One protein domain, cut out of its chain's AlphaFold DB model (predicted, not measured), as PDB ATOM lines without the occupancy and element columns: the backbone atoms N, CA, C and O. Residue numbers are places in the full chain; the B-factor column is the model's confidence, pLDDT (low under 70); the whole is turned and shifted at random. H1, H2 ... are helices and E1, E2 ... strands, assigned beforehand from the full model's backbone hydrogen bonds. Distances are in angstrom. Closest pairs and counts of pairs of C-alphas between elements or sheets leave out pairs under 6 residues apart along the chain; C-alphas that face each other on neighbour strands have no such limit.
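AT A GLANCE: This is residues 2 to 112 of the 796 residues of the protein "Ntox28 domain-containing protein" of Streptomyces avermitilis (UniProt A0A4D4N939). A single twisted sheet of eight strands makes almost the whole body, an open slab in which the chain runs back and forth, each strand beside the one before, with both faces bare of named helices. The one short helix, H1, lies beyond the strand ends in the loop from E6 to E7, where residues 85 to 90 stick out. The printed part has 111 residues, with the named elements in the order E1 E2 E3 E4 E5 E6 H1 E7 E8; the sheet has the strand order E1 - E2 - E3 - E4 - E5 - E6 - E7 - E8, all antiparallel, and the class is mostly strand. It is loose, with a radius of gyration of the C-alphas of 16.9 A, and spans 55 by 42 by 23 A, only just flat.

IN THESE COORDINATES: The sheet begins with E1, residues 8 to 12, whose C-alpha 8 is at (159.229, 221.724, 189.386). E2 is residues 18 to 23 and E3 residues 31 to 37, 17.8 A long. E4, residues 45 to 52, is 21.6 A long from C-alpha 45 at (180.539, 219.969, 194.939). E5, residues 58 to 64, is 19.9 A long, and E6 is residues 75 to 79. H1, residues 85 to 88, measures 5.0 A. E7, residues 94 to 101, is 23.2 A long. E8, residues 107 to 112, ends with C-alpha 112 at (185.871, 199.522, 196.846).

HOW THE PARTS SIT: E1 to E6 form a meander, each strand the antiparallel neighbour of the one before. E4 and E5 are a hairpin at 167 degrees, with N 50 and O 60 at 2.8 A, within hydrogen-bond range. On one side of E4 is E3, with N 49 and O 34 at 2.8 A; next come E2, with N 35 and O 19 at 2.9 A, and the edge strand E1, whose N 9 is 2.9 A from O 22. E5 and E6 are a hairpin of antiparallel neighbour strands at 176 degrees, with N 77 and O 63 at 2.8 A, within hydrogen-bond range. The pairing of E7 is staggered: its residues 94 to 98 pair with E6, with N 78 and O 95 at 2.8 A, and residues 98 to 101 with the edge strand E8, with N 111 and O 98 at 2.8 A. H1 is not on the sheet and is too short for any O i to N i+4 pair; its one O i to N i+3 pair is not within range. E1 and E8 are apart.

THE WHOLE: The C-alphas of Gly 3 and Ile 103, the two farthest apart, are 56.2 A from each other. The sheet is twisted, its C-alphas up to 6.8 A off its best plane. The printed part has no cut and no long link. Its mean pLDDT is 88.4; residues 2 to 4 and 15 to 16 are under 70.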
ATOM      1  N   ASP A   2     147.707 213.819 186.250       37.81
ATOM      2  CA  ASP A   2     146.268 213.497 186.139       37.81
ATOM      3  C   ASP A   2     145.377 214.730 185.908       37.81
ATOM      4  O   ASP A   2     144.371 214.927 186.583       37.81
ATOM      5  N   GLY A   3     145.786 215.611 184.987       46.28
ATOM      6  CA  GLY A   3     145.126 216.901 184.740       46.28
ATOM      7  C   GLY A   3     145.366 217.961 185.826       46.28
ATOM      8  O   GLY A   3     144.867 219.078 185.714       46.28
ATOM      9  N   VAL A   4     146.144 217.635 186.862       57.22
ATOM     10  CA  VAL A   4     146.634 218.586 187.867       57.22
ATOM     11  C   VAL A   4     147.958 219.164 187.376       57.22
ATOM     12  O   VAL A   4     148.913 218.417 187.160       57.22
ATOM     13  N   ALA A   5     148.012 220.485 187.202       73.06
ATOM     14  CA  ALA A   5     149.254 221.190 186.912       73.06
ATOM     15  C   ALA A   5     150.180 221.127 188.134       73.06
ATOM     16  O   ALA A   5     149.770 221.520 189.226       73.06
ATOM     17  N   LYS A   6     151.413 220.652 187.931       79.75
ATOM     18  CA  LYS A   6     152.478 220.659 188.937       79.75
ATOM     19  C   LYS A   6     153.664 221.503 188.478       79.75
ATOM     20  O   LYS A   6     153.882 221.661 187.277       79.75
ATOM     21  N   THR A   7     154.447 222.005 189.425       87.50
ATOM     22  CA  THR A   7     155.593 222.892 189.191       87.50
ATOM     23  C   THR A   7     156.874 222.294 189.763       87.50
ATOM     24  O   THR A   7     156.985 222.115 190.974       87.50
ATOM     25  N   LEU A   8     157.878 222.038 188.919       88.62
ATOM     26  CA  LEU A   8     159.229 221.724 189.386       88.62
ATOM     27  C   LEU A   8     159.978 223.027 189.683       88.62
ATOM     28  O   LEU A   8     160.376 223.751 188.771       88.62
ATOM     29  N   ILE A   9     160.188 223.336 190.961       89.38
ATOM     30  CA  ILE A   9     160.982 224.498 191.371       89.38
ATOM     31  C   ILE A   9     162.443 224.067 191.477       89.38
ATOM     32  O   ILE A   9     162.776 223.236 192.319       89.38
ATOM     33  N   THR A  10     163.332 224.684 190.697       89.06
ATOM     34  CA  THR A  10     164.787 224.509 190.840       89.06
ATOM     35  C   THR A  10     165.406 225.733 191.513       89.06
ATOM     36  O   THR A  10     165.174 226.870 191.110       89.06
ATOM     37  N   GLY A  11     166.187 225.511 192.570       80.19
ATOM     38  CA  GLY A  11     166.954 226.556 193.248       80.19
ATOM     39  C   GLY A  11     168.382 226.635 192.725       80.19
ATOM     40  O   GLY A  11     168.974 225.608 192.403       80.19
ATOM     41  N   TYR A  12     168.955 227.839 192.723       83.44
ATOM     42  CA  TYR A  12     170.337 228.106 192.320       83.44
ATOM     43  C   TYR A  12     171.047 228.988 193.356       83.44
ATOM     44  O   TYR A  12     170.382 229.640 194.163       83.44
ATOM     45  N   ASP A  13     172.379 228.966 193.364       74.62
ATOM     46  CA  ASP A  13     173.212 229.929 194.089       74.62
ATOM     47  C   ASP A  13     173.669 231.092 193.184       74.62
ATOM     48  O   ASP A  13     173.335 231.147 192.001       74.62
ATOM     49  N   GLU A  14     174.447 232.025 193.742       75.81
ATOM     50  CA  GLU A  14     174.994 233.200 193.038       75.81
ATOM     51  C   GLU A  14     175.911 232.846 191.850       75.81
ATOM     52  O   GLU A  14     176.170 233.696 191.002       75.81
ATOM     53  N   LEU A  15     176.389 231.598 191.760       68.19
ATOM     54  CA  LEU A  15     177.210 231.090 190.657       68.19
ATOM     55  C   LEU A  15     176.389 230.274 189.641       68.19
ATOM     56  O   LEU A  15     176.963 229.608 188.780       68.19
ATOM     57  N   GLY A  16     175.057 230.278 189.751       68.69
ATOM     58  CA  GLY A  16     174.167 229.519 188.873       68.69
ATOM     59  C   GLY A  16     174.224 228.003 189.087       68.69
ATOM     60  O   GLY A  16     173.768 227.246 188.229       68.69
ATOM     61  N   ARG A  17     174.769 227.517 190.212       81.62
ATOM     62  CA  ARG A  17     174.828 226.078 190.521       81.62
ATOM     63  C   ARG A  17     173.531 225.642 191.200       81.62
ATOM     64  O   ARG A  17     173.060 226.303 192.124       81.62
ATOM     65  N   ARG A  18     172.946 224.524 190.755       82.75
ATOM     66  CA  ARG A  18     171.686 223.978 191.294       82.75
ATOM     67  C   ARG A  18     171.837 223.649 192.784       82.75
ATOM     68  O   ARG A  18     172.658 222.815 193.126       82.75
ATOM     69  N   THR A  19     171.030 224.236 193.666       86.94
ATOM     70  CA  THR A  19     171.062 223.999 195.127       86.94
ATOM     71  C   THR A  19     170.019 222.992 195.617       86.94
ATOM     72  O   THR A  19     170.164 222.436 196.707       86.94
ATOM     73  N   GLY A  20     168.992 222.708 194.815       88.75
ATOM     74  CA  GLY A  20     167.969 221.700 195.103       88.75
ATOM     75  C   GLY A  20     166.762 221.808 194.174       88.75
ATOM     76  O   GLY A  20     166.670 222.754 193.387       88.75
ATOM     77  N   THR A  21     165.845 220.851 194.293       92.81
ATOM     78  CA  THR A  21     164.562 220.808 193.574       92.81
ATOM     79  C   THR A  21     163.398 220.549 194.533       92.81
ATOM     80  O   THR A  21     163.578 219.902 195.571       92.81
ATOM     81  N   TRP A  22     162.219 221.077 194.200       97.12
ATOM     82  CA  TRP A  22     160.980 220.967 194.979       97.12
ATOM     83  C   TRP A  22     159.763 220.761 194.073       97.12
ATOM     84  O   TRP A  22     159.714 221.313 192.973       97.12
ATOM     85  N   GLU A  23     158.769 220.026 194.567       93.88
ATOM     86  CA  GLU A  23     157.448 219.869 193.946       93.88
ATOM     87  C   GLU A  23     156.477 220.941 194.472       93.88
ATOM     88  O   GLU A  23     156.200 220.989 195.662       93.88
ATOM     89  N   ASP A  24     155.957 221.801 193.595       91.81
ATOM     90  CA  ASP A  24     154.947 222.850 193.837       91.81
ATOM     91  C   ASP A  24     155.311 223.978 194.829       91.81
ATOM     92  O   ASP A  24     155.082 225.152 194.529       91.81
ATOM     93  N   VAL A  25     155.881 223.672 195.997       93.94
ATOM     94  CA  VAL A  25     156.163 224.622 197.083       93.94
ATOM     95  C   VAL A  25     157.590 224.446 197.602       93.94
ATOM     96  O   VAL A  25     158.056 223.346 197.884       93.94
ATOM     97  N   LYS A  26     158.308 225.559 197.786       95.06
ATOM     98  CA  LYS A  26     159.702 225.560 198.255       95.06
ATOM     99  C   LYS A  26     159.809 225.431 199.784       95.06
ATOM    100  O   LYS A  26     160.240 226.363 200.462       95.06
ATOM    101  N   ASP A  27     159.420 224.278 200.326       95.12
ATOM    102  CA  ASP A  27     159.530 223.941 201.754       95.12
ATOM    103  C   ASP A  27     160.264 222.604 202.003       95.12
ATOM    104  O   ASP A  27     160.857 222.024 201.097       95.12
ATOM    105  N   GLY A  28     160.296 222.127 203.253       95.31
ATOM    106  CA  GLY A  28     160.938 220.852 203.594       95.31
ATOM    107  C   GLY A  28     160.098 219.604 203.290       95.31
ATOM    108  O   GLY A  28     160.662 218.531 203.095       95.31
ATOM    109  N   ALA A  29     158.770 219.709 203.234       96.00
ATOM    110  CA  ALA A  29     157.885 218.577 202.953       96.00
ATOM    111  C   ALA A  29     157.916 218.185 201.468       96.00
ATOM    112  O   ALA A  29     157.860 216.999 201.150       96.00
ATOM    113  N   HIS A  30     158.086 219.169 200.584       95.88
ATOM    114  CA  HIS A  30     158.084 218.985 199.133       95.88
ATOM    115  C   HIS A  30     159.484 219.009 198.493       95.88
ATOM    116  O   HIS A  30     159.614 218.988 197.269       95.88
ATOM    117  N   GLN A  31     160.556 219.072 199.293       97.38
ATOM    118  CA  GLN A  31     161.920 219.026 198.766       97.38
ATOM    119  C   GLN A  31     162.239 217.639 198.194       97.38
ATOM    120  O   GLN A  31     162.167 216.643 198.912       97.38
ATOM    121  N   LEU A  32     162.647 217.597 196.925       96.50
ATOM    122  CA  LEU A  32     163.007 216.386 196.176       96.50
ATOM    123  C   LEU A  32     164.521 216.151 196.182       96.50
ATOM    124  O   LEU A  32     164.983 215.015 196.321       96.50
ATOM    125  N   SER A  33     165.307 217.226 196.065       96.19
ATOM    126  CA  SER A  33     166.769 217.152 196.079       96.19
ATOM    127  C   SER A  33     167.442 218.338 196.774       96.19
ATOM    128  O   SER A  33     166.861 219.415 196.949       96.19
ATOM    129  N   LYS A  34     168.704 218.143 197.163       95.38
ATOM    130  CA  LYS A  34     169.604 219.183 197.670       95.38
ATOM    131  C   LYS A  34     171.033 218.931 197.214       95.38
ATOM    132  O   LYS A  34     171.528 217.812 197.316       95.38
ATOM    133  N   PHE A  35     171.719 219.997 196.826       90.31
ATOM    134  CA  PHE A  35     173.146 219.981 196.526       90.31
ATOM    135  C   PHE A  35     173.876 220.923 197.470       90.31
ATOM    136  O   PHE A  35     173.344 221.951 197.898       90.31
ATOM    137  N   THR A  36     175.103 220.562 197.818       89.81
ATOM    138  CA  THR A  36     175.998 221.403 198.611       89.81
ATOM    139  C   THR A  36     177.345 221.517 197.919       89.81
ATOM    140  O   THR A  36     177.797 220.586 197.251       89.81
ATOM    141  N   TYR A  37     177.988 222.666 198.099       85.88
ATOM    142  CA  TYR A  37     179.254 223.037 197.474       85.88
ATOM    143  C   TYR A  37     180.182 223.668 198.519       85.88
ATOM    144  O   TYR A  37     179.757 223.991 199.629       85.88
ATOM    145  N   ASP A  38     181.444 223.883 198.152       80.06
ATOM    146  CA  ASP A  38     182.379 224.808 198.808       80.06
ATOM    147  C   ASP A  38     182.784 224.508 200.264       80.06
ATOM    148  O   ASP A  38     183.538 225.298 200.852       80.06
ATOM    149  N   SER A  39     182.319 223.403 200.862       85.94
ATOM    150  CA  SER A  39     182.670 223.027 202.238       85.94
ATOM    151  C   SER A  39     183.941 222.181 202.326       85.94
ATOM    152  O   SER A  39     184.627 222.233 203.341       85.94
ATOM    153  N   LEU A  40     184.260 221.411 201.277       80.75
ATOM    154  CA  LEU A  40     185.500 220.626 201.176       80.75
ATOM    155  C   LEU A  40     186.581 221.357 200.372       80.75
ATOM    156  O   LEU A  40     187.750 221.339 200.747       80.75
ATOM    157  N   ALA A  41     186.188 222.009 199.277       79.12
ATOM    158  CA  ALA A  41     187.048 222.821 198.423       79.12
ATOM    159  C   ALA A  41     186.192 223.857 197.679       79.12
ATOM    160  O   ALA A  41     185.072 223.552 197.271       79.12
ATOM    161  N   LYS A  42     186.695 225.086 197.516       83.00
ATOM    162  CA  LYS A  42     185.951 226.180 196.867       83.00
ATOM    163  C   LYS A  42     185.757 225.927 195.372       83.00
ATOM    164  O   LYS A  42     186.671 225.463 194.700       83.00
ATOM    165  N   GLY A  43     184.562 226.239 194.877       76.25
ATOM    166  CA  GLY A  43     184.104 225.968 193.515       76.25
ATOM    167  C   GLY A  43     183.539 224.558 193.313       76.25
ATOM    168  O   GLY A  43     182.838 224.337 192.329       76.25
ATOM    169  N   LEU A  44     183.799 223.612 194.224       80.38
ATOM    170  CA  LEU A  44     183.560 222.183 194.001       80.38
ATOM    171  C   LEU A  44     182.339 221.646 194.773       80.38
ATOM    172  O   LEU A  44     182.012 222.160 195.850       80.38
ATOM    173  N   PRO A  45     181.648 220.615 194.243       84.44
ATOM    174  CA  PRO A  45     180.539 219.969 194.939       84.44
ATOM    175  C   PRO A  45     180.992 219.285 196.234       84.44
ATOM    176  O   PRO A  45     182.166 219.050 196.491       84.44
ATOM    177  N   THR A  46     180.038 218.995 197.105       87.44
ATOM    178  CA  THR A  46     180.258 218.303 198.378       87.44
ATOM    179  C   THR A  46     179.303 217.130 198.502       87.44
ATOM    180  O   THR A  46     179.748 216.009 198.734       87.44
ATOM    181  N   ALA A  47     178.003 217.368 198.328       89.00
ATOM    182  CA  ALA A  47     177.000 216.317 198.365       89.00
ATOM    183  C   ALA A  47     175.865 216.573 197.374       89.00
ATOM    184  O   ALA A  47     175.471 217.718 197.154       89.00
ATOM    185  N   ALA A  48     175.314 215.481 196.852       91.44
ATOM    186  CA  ALA A  48     174.045 215.413 196.148       91.44
ATOM    187  C   ALA A  48     173.107 214.522 196.978       91.44
ATOM    188  O   ALA A  48     173.473 213.404 197.345       91.44
ATOM    189  N   ILE A  49     171.935 215.033 197.349       96.12
ATOM    190  CA  ILE A  49     171.019 214.415 198.316       96.12
ATOM    191  C   ILE A  49     169.634 214.308 197.680       96.12
ATOM    192  O   ILE A  49     169.092 215.315 197.228       96.12
ATOM    193  N   ARG A  50     169.067 213.102 197.673       97.56
ATOM    194  CA  ARG A  50     167.713 212.765 197.222       97.56
ATOM    195  C   ARG A  50     166.827 212.518 198.443       97.56
ATOM    196  O   ARG A  50     167.217 211.801 199.368       97.56
ATOM    197  N   TYR A  51     165.627 213.081 198.415       97.25
ATOM    198  CA  TYR A  51     164.599 212.908 199.435       97.25
ATOM    199  C   TYR A  51     163.408 212.143 198.858       97.25
ATOM    200  O   TYR A  51     162.974 212.412 197.744       97.25
ATOM    201  N   VAL A  52     162.859 211.204 199.628       95.88
ATOM    202  CA  VAL A  52     161.620 210.486 199.291       95.88
ATOM    203  C   VAL A  52     160.636 210.690 200.438       95.88
ATOM    204  O   VAL A  52     160.816 210.122 201.519       95.88
ATOM    205  N   GLY A  53     159.615 211.519 200.203       94.00
ATOM    206  CA  GLY A  53     158.713 212.030 201.245       94.00
ATOM    207  C   GLY A  53     159.257 213.263 201.980       94.00
ATOM    208  O   GLY A  53     159.077 213.378 203.194       94.00
ATOM    209  N   GLY A  54     159.966 214.149 201.272       93.69
ATOM    210  CA  GLY A  54     160.543 215.375 201.830       93.69
ATOM    211  C   GLY A  54     161.727 215.150 202.776       93.69
ATOM    212  O   GLY A  54     162.213 214.034 202.971       93.69
ATOM    213  N   THR A  55     162.189 216.221 203.423       93.56
ATOM    214  CA  THR A  55     163.362 216.211 204.316       93.56
ATOM    215  C   THR A  55     163.174 215.396 205.596       93.56
ATOM    216  O   THR A  55     164.157 215.102 206.272       93.56
ATOM    217  N   ALA A  56     161.931 215.045 205.941       93.31
ATOM    218  CA  ALA A  56     161.591 214.151 207.052       93.31
ATOM    219  C   ALA A  56     161.419 212.678 206.620       93.31
ATOM    220  O   ALA A  56     161.237 211.808 207.471       93.31
ATOM    221  N   GLY A  57     161.447 212.403 205.311       94.19
ATOM    222  CA  GLY A  57     161.283 211.077 204.729       94.19
ATOM    223  C   GLY A  57     162.587 210.278 204.646       94.19
ATOM    224  O   GLY A  57     163.492 210.407 205.472       94.19
ATOM    225  N   ARG A  58     162.695 209.414 203.630       96.88
ATOM    226  CA  ARG A  58     163.928 208.654 203.369       96.88
ATOM    227  C   ARG A  58     164.950 209.543 202.662       96.88
ATOM    228  O   ARG A  58     164.615 210.222 201.697       96.88
ATOM    229  N   ILE A  59     166.195 209.496 203.131       96.94
ATOM    230  CA  ILE A  59     167.315 210.283 202.605       96.94
ATOM    231  C   ILE A  59     168.327 209.339 201.958       96.94
ATOM    232  O   ILE A  59     168.793 208.398 202.601       96.94
ATOM    233  N   TYR A  60     168.692 209.633 200.715       97.38
ATOM    234  CA  TYR A  60     169.757 208.962 199.973       97.38
ATOM    235  C   TYR A  60     170.760 210.024 199.532       97.38
ATOM    236  O   TYR A  60     170.359 211.130 199.170       97.38
ATOM    237  N   SER A  61     172.060 209.751 199.586       94.06
ATOM    238  CA  SER A  61     173.053 210.760 199.207       94.06
ATOM    239  C   SER A  61     174.341 210.189 198.644       94.06
ATOM    240  O   SER A  61     174.768 209.092 198.995       94.06
ATOM    241  N   GLN A  62     174.967 210.985 197.784       91.50
ATOM    242  CA  GLN A  62     176.341 210.837 197.324       91.50
ATOM    243  C   GLN A  62     177.139 211.995 197.918       91.50
ATOM    244  O   GLN A  62     176.756 213.155 197.762       91.50
ATOM    245  N   VAL A  63     178.212 211.692 198.643       92.00
ATOM    246  CA  VAL A  63     179.016 212.677 199.374       92.00
ATOM    247  C   VAL A  63     180.486 212.482 199.034       92.00
ATOM    248  O   VAL A  63     181.067 211.440 199.341       92.00
ATOM    249  N   VAL A  64     181.113 213.498 198.446       90.81
ATOM    250  CA  VAL A  64     182.558 213.500 198.199       90.81
ATOM    251  C   VAL A  64     183.282 213.470 199.547       90.81
ATOM    252  O   VAL A  64     182.925 214.198 200.469       90.81
ATOM    253  N   THR A  65     184.294 212.617 199.698       90.38
ATOM    254  CA  THR A  65     185.004 212.457 200.984       90.38
ATOM    255  C   THR A  65     186.174 213.427 201.154       90.38
ATOM    256  O   THR A  65     186.655 213.634 202.267       90.38
ATOM    257  N   GLY A  66     186.623 214.044 200.062       86.94
ATOM    258  CA  GLY A  66     187.660 215.067 200.032       86.94
ATOM    259  C   GLY A  66     188.198 215.279 198.620       86.94
ATOM    260  O   GLY A  66     187.898 214.509 197.709       86.94
ATOM    261  N   TYR A  67     189.030 216.304 198.458       86.25
ATOM    262  CA  TYR A  67     189.688 216.647 197.200       86.25
ATOM    263  C   TYR A  67     191.210 216.586 197.340       86.25
ATOM    264  O   TYR A  67     191.746 216.689 198.447       86.25
ATOM    265  N   ASP A  68     191.910 216.388 196.226       84.12
ATOM    266  CA  ASP A  68     193.351 216.625 196.146       84.12
ATOM    267  C   ASP A  68     193.672 218.074 195.730       84.12
ATOM    268  O   ASP A  68     192.781 218.901 195.531       84.12
ATOM    269  N   SER A  69     194.962 218.397 195.610       82.81
ATOM    270  CA  SER A  69     195.436 219.736 195.234       82.81
ATOM    271  C   SER A  69     195.076 220.165 193.806       82.81
ATOM    272  O   SER A  69     195.239 221.339 193.482       82.81
ATOM    273  N   LEU A  70     194.592 219.248 192.961       79.69
ATOM    274  CA  LEU A  70     194.117 219.521 191.602       79.69
ATOM    275  C   LEU A  70     192.581 219.533 191.515       79.69
ATOM    276  O   LEU A  70     192.033 219.623 190.419       79.69
ATOM    277  N   GLY A  71     191.874 219.444 192.648       79.00
ATOM    278  CA  GLY A  71     190.412 219.444 192.688       79.00
ATOM    279  C   GLY A  71     189.769 218.123 192.254       79.00
ATOM    280  O   GLY A  71     188.571 218.097 191.975       79.00
ATOM    281  N   ARG A  72     190.520 217.012 192.220       83.31
ATOM    282  CA  ARG A  72     189.980 215.678 191.900       83.31
ATOM    283  C   ARG A  72     189.404 215.011 193.159       83.31
ATOM    284  O   ARG A  72     190.033 215.096 194.220       83.31
ATOM    285  N   PRO A  73     188.226 214.361 193.094       87.00
ATOM    286  CA  PRO A  73     187.596 213.751 194.262       87.00
ATOM    287  C   PRO A  73     188.373 212.510 194.719       87.00
ATOM    288  O   PRO A  73     188.506 211.537 193.988       87.00
ATOM    289  N   LYS A  74     188.840 212.504 195.969       89.62
ATOM    290  CA  LYS A  74     189.587 211.384 196.578       89.62
ATOM    291  C   LYS A  74     188.701 210.216 197.021       89.62
ATOM    292  O   LYS A  74     189.196 209.232 197.571       89.62
ATOM    293  N   GLY A  75     187.395 210.320 196.824       88.38
ATOM    294  CA  GLY A  75     186.434 209.280 197.147       88.38
ATOM    295  C   GLY A  75     185.009 209.797 197.193       88.38
ATOM    296  O   GLY A  75     184.768 211.003 197.279       88.38
ATOM    297  N   ASN A  76     184.072 208.858 197.154       89.44
ATOM    298  CA  ASN A  76     182.644 209.108 197.223       89.44
ATOM    299  C   ASN A  76     182.016 208.184 198.269       89.44
ATOM    300  O   ASN A  76     182.431 207.039 198.452       89.44
ATOM    301  N   LYS A  77     181.001 208.684 198.959       93.00
ATOM    302  CA  LYS A  77     180.211 207.941 199.926       93.00
ATOM    303  C   LYS A  77     178.757 207.922 199.475       93.00
ATOM    304  O   LYS A  77     178.098 208.957 199.518       93.00
ATOM    305  N   THR A  78     178.258 206.741 199.130       95.81
ATOM    306  CA  THR A  78     176.827 206.494 198.942       95.81
ATOM    307  C   THR A  78     176.211 206.127 200.288       95.81
ATOM    308  O   THR A  78     176.623 205.152 200.922       95.81
ATOM    309  N   VAL A  79     175.228 206.905 200.736       96.38
ATOM    310  CA  VAL A  79     174.431 206.638 201.939       96.38
ATOM    311  C   VAL A  79     172.998 206.343 201.518       96.38
ATOM    312  O   VAL A  79     172.398 207.119 200.777       96.38
ATOM    313  N   ILE A  80     172.448 205.238 202.011       96.88
ATOM    314  CA  ILE A  80     171.037 204.871 201.841       96.88
ATOM    315  C   ILE A  80     170.267 205.102 203.151       96.88
ATOM    316  O   ILE A  80     170.855 205.194 204.233       96.88
ATOM    317  N   ALA A  81     168.944 205.247 203.082       96.50
ATOM    318  CA  ALA A  81     168.147 205.553 204.269       96.50
ATOM    319  C   ALA A  81     168.157 204.384 205.271       96.50
ATOM    320  O   ALA A  81     167.954 203.236 204.889       96.50
ATOM    321  N   ALA A  82     168.298 204.664 206.572       95.25
ATOM    322  CA  ALA A  82     168.250 203.625 207.613       95.25
ATOM    323  C   ALA A  82     166.900 202.872 207.674       95.25
ATOM    324  O   ALA A  82     166.828 201.757 208.178       95.25
ATOM    325  N   THR A  83     165.833 203.481 207.146       96.00
ATOM    326  CA  THR A  83     164.484 202.908 207.011       96.00
ATOM    327  C   THR A  83     164.188 202.382 205.597       96.00
ATOM    328  O   THR A  83     163.026 202.120 205.260       96.00
ATOM    329  N   ASP A  84     165.203 202.263 204.733       97.19
ATOM    330  CA  ASP A  84     165.083 201.544 203.463       97.19
ATOM    331  C   ASP A  84     164.974 200.026 203.721       97.19
ATOM    332  O   ASP A  84     165.696 199.507 204.581       97.19
ATOM    333  N   PRO A  85     164.107 199.290 202.994       95.75
ATOM    334  CA  PRO A  85     163.984 197.840 203.131       95.75
ATOM    335  C   PRO A  85     165.306 197.062 203.047       95.75
ATOM    336  O   PRO A  85     165.444 196.065 203.752       95.75
ATOM    337  N   LEU A  86     166.291 197.511 202.258       97.31
ATOM    338  CA  LEU A  86     167.614 196.881 202.187       97.31
ATOM    339  C   LEU A  86     168.368 196.980 203.517       97.31
ATOM    340  O   LEU A  86     168.914 195.981 203.982       97.31
ATOM    341  N   VAL A  87     168.382 198.156 204.153       97.50
ATOM    342  CA  VAL A  87     169.068 198.353 205.445       97.50
ATOM    343  C   VAL A  87     168.349 197.592 206.553       97.50
ATOM    344  O   VAL A  87     168.994 196.922 207.355       97.50
ATOM    345  N   VAL A  88     167.012 197.604 206.549       97.00
ATOM    346  CA  VAL A  88     166.189 196.813 207.482       97.00
ATOM    347  C   VAL A  88     166.430 195.305 207.309       97.00
ATOM    348  O   VAL A  88     166.419 194.570 208.295       97.00
ATOM    349  N   ALA A  89     166.702 194.838 206.087       96.31
ATOM    350  CA  ALA A  89     167.091 193.456 205.807       96.31
ATOM    351  C   ALA A  89     168.553 193.120 206.180       96.31
ATOM    352  O   ALA A  89     168.917 191.946 206.172       96.31
ATOM    353  N   GLY A  90     169.381 194.112 206.533       96.19
ATOM    354  CA  GLY A  90     170.764 193.931 206.995       96.19
ATOM    355  C   GLY A  90     171.856 194.491 206.074       96.19
ATOM    356  O   GLY A  90     173.035 194.245 206.327       96.19
ATOM    357  N   ALA A  91     171.510 195.235 205.020       96.94
ATOM    358  CA  ALA A  91     172.501 195.908 204.182       96.94
ATOM    359  C   ALA A  91     173.219 197.043 204.948       96.94
ATOM    360  O   ALA A  91     172.575 197.775 205.707       96.94
ATOM    361  N   PRO A  92     174.531 197.261 204.731       95.75
ATOM    362  CA  PRO A  92     175.218 198.450 205.222       95.75
ATOM    363  C   PRO A  92     174.521 199.747 204.790       95.75
ATOM    364  O   PRO A  92     174.217 199.943 203.619       95.75
ATOM    365  N   GLN A  93     174.341 200.691 205.716       95.94
ATOM    366  CA  GLN A  93     173.769 202.002 205.386       95.94
ATOM    367  C   GLN A  93     174.705 202.854 204.499       95.94
ATOM    368  O   GLN A  93     174.287 203.832 203.883       95.94
ATOM    369  N   THR A  94     176.004 202.550 204.483       96.69
ATOM    370  CA  THR A  94     177.036 203.398 203.879       96.69
ATOM    371  C   THR A  94     178.047 202.572 203.099       96.69
ATOM    372  O   THR A  94     178.688 201.681 203.652       96.69
ATOM    373  N   TYR A  95     178.256 202.958 201.844       96.56
ATOM    374  CA  TYR A  95     179.265 202.424 200.936       96.56
ATOM    375  C   TYR A  95     180.238 203.553 200.618       96.56
ATOM    376  O   TYR A  95     179.814 204.649 200.267       96.56
ATOM    377  N   THR A  96     181.537 203.339 200.807       95.69
ATOM    378  CA  THR A  96     182.559 204.366 200.551       95.69
ATOM    379  C   THR A  96     183.587 203.820 199.580       95.69
ATOM    380  O   THR A  96     184.242 202.828 199.892       95.69
ATOM    381  N   THR A  97     183.724 204.475 198.430       92.38
ATOM    382  CA  THR A  97     184.834 204.274 197.499       92.38
ATOM    383  C   THR A  97     185.885 205.360 197.725       92.38
ATOM    384  O   THR A  97     185.566 206.489 198.113       92.38
ATOM    385  N   SER A  98     187.157 205.041 197.498       93.12
ATOM    386  CA  SER A  98     188.245 206.025 197.518       93.12
ATOM    387  C   SER A  98     189.150 205.886 196.307       93.12
ATOM    388  O   SER A  98     189.358 204.784 195.811       93.12
ATOM    389  N   ALA A  99     189.697 207.009 195.856       88.81
ATOM    390  CA  ALA A  99     190.557 207.123 194.692       88.81
ATOM    391  C   ALA A  99     191.900 207.747 195.087       88.81
ATOM    392  O   ALA A  99     191.950 208.765 195.785       88.81
ATOM    393  N   VAL A 100     192.988 207.144 194.612       90.25
ATOM    394  CA  VAL A 100     194.338 207.712 194.670       90.25
ATOM    395  C   VAL A 100     194.775 208.015 193.247       90.25
ATOM    396  O   VAL A 100     194.544 207.218 192.339       90.25
ATOM    397  N   TYR A 101     195.400 209.171 193.046       86.06
ATOM    398  CA  TYR A 101     195.840 209.624 191.735       86.06
ATOM    399  C   TYR A 101     197.348 209.825 191.694       86.06
ATOM    400  O   TYR A 101     197.945 210.334 192.644       86.06
ATOM    401  N   ASN A 102     197.929 209.523 190.539       82.69
ATOM    402  CA  ASN A 102     199.287 209.908 190.204       82.69
ATOM    403  C   ASN A 102     199.387 211.433 189.994       82.69
ATOM    404  O   ASN A 102     198.388 212.149 189.813       82.69
ATOM    405  N   ILE A 103     200.628 211.926 190.006       82.62
ATOM    406  CA  ILE A 103     200.964 213.348 189.820       82.62
ATOM    407  C   ILE A 103     200.599 213.879 188.423       82.62
ATOM    408  O   ILE A 103     200.351 215.071 188.270       82.62
ATOM    409  N   ASP A 104     200.543 213.002 187.420       75.69
ATOM    410  CA  ASP A 104     200.296 213.327 186.009       75.69
ATOM    411  C   ASP A 104     198.815 213.567 185.662       75.69
ATOM    412  O   ASP A 104     198.509 214.193 184.650       75.69
ATOM    413  N   GLY A 105     197.888 213.074 186.489       77.19
ATOM    414  CA  GLY A 105     196.461 213.053 186.170       77.19
ATOM    415  C   GLY A 105     195.792 211.702 186.429       77.19
ATOM    416  O   GLY A 105     194.627 211.676 186.834       77.19
ATOM    417  N   THR A 106     196.520 210.604 186.222       79.19
ATOM    418  CA  THR A 106     195.976 209.243 186.102       79.19
ATOM    419  C   THR A 106     195.515 208.648 187.438       79.19
ATOM    420  O   THR A 106     195.964 209.041 188.517       79.19
ATOM    421  N   LEU A 107     194.564 207.712 187.377       82.31
ATOM    422  CA  LEU A 107     193.957 207.065 188.543       82.31
ATOM    423  C   LEU A 107     194.826 205.883 188.990       82.31
ATOM    424  O   LEU A 107     194.702 204.787 188.455       82.31
ATOM    425  N   GLN A 108     195.688 206.103 189.981       87.69
ATOM    426  CA  GLN A 108     196.610 205.091 190.501       87.69
ATOM    427  C   GLN A 108     195.861 203.884 191.074       87.69
ATOM    428  O   GLN A 108     196.164 202.747 190.719       87.69
ATOM    429  N   SER A 109     194.878 204.121 191.946       92.69
ATOM    430  CA  SER A 109     194.106 203.039 192.556       92.69
ATOM    431  C   SER A 109     192.701 203.451 192.986       92.69
ATOM    432  O   SER A 109     192.384 204.635 193.142       92.69
ATOM    433  N   THR A 110     191.834 202.453 193.150       93.19
ATOM    434  CA  THR A 110     190.460 202.602 193.640       93.19
ATOM    435  C   THR A 110     190.181 201.564 194.717       93.19
ATOM    436  O   THR A 110     190.202 200.372 194.429       93.19
ATOM    437  N   SER A 111     189.871 201.986 195.941       95.69
ATOM    438  CA  SER A 111     189.368 201.079 196.978       95.69
ATOM    439  C   SER A 111     187.844 201.034 196.934       95.69
ATOM    440  O   SER A 111     187.187 202.076 196.981       95.69
ATOM    441  N   LEU A 112     187.296 199.824 196.860       95.06
ATOM    442  CA  LEU A 112     185.871 199.522 196.846       95.06
ATOM    443  C   LEU A 112     185.451 198.843 198.162       95.06
ATOM    444  O   LEU A 112     186.193 198.005 198.690       95.06
TER     445      LEU A 112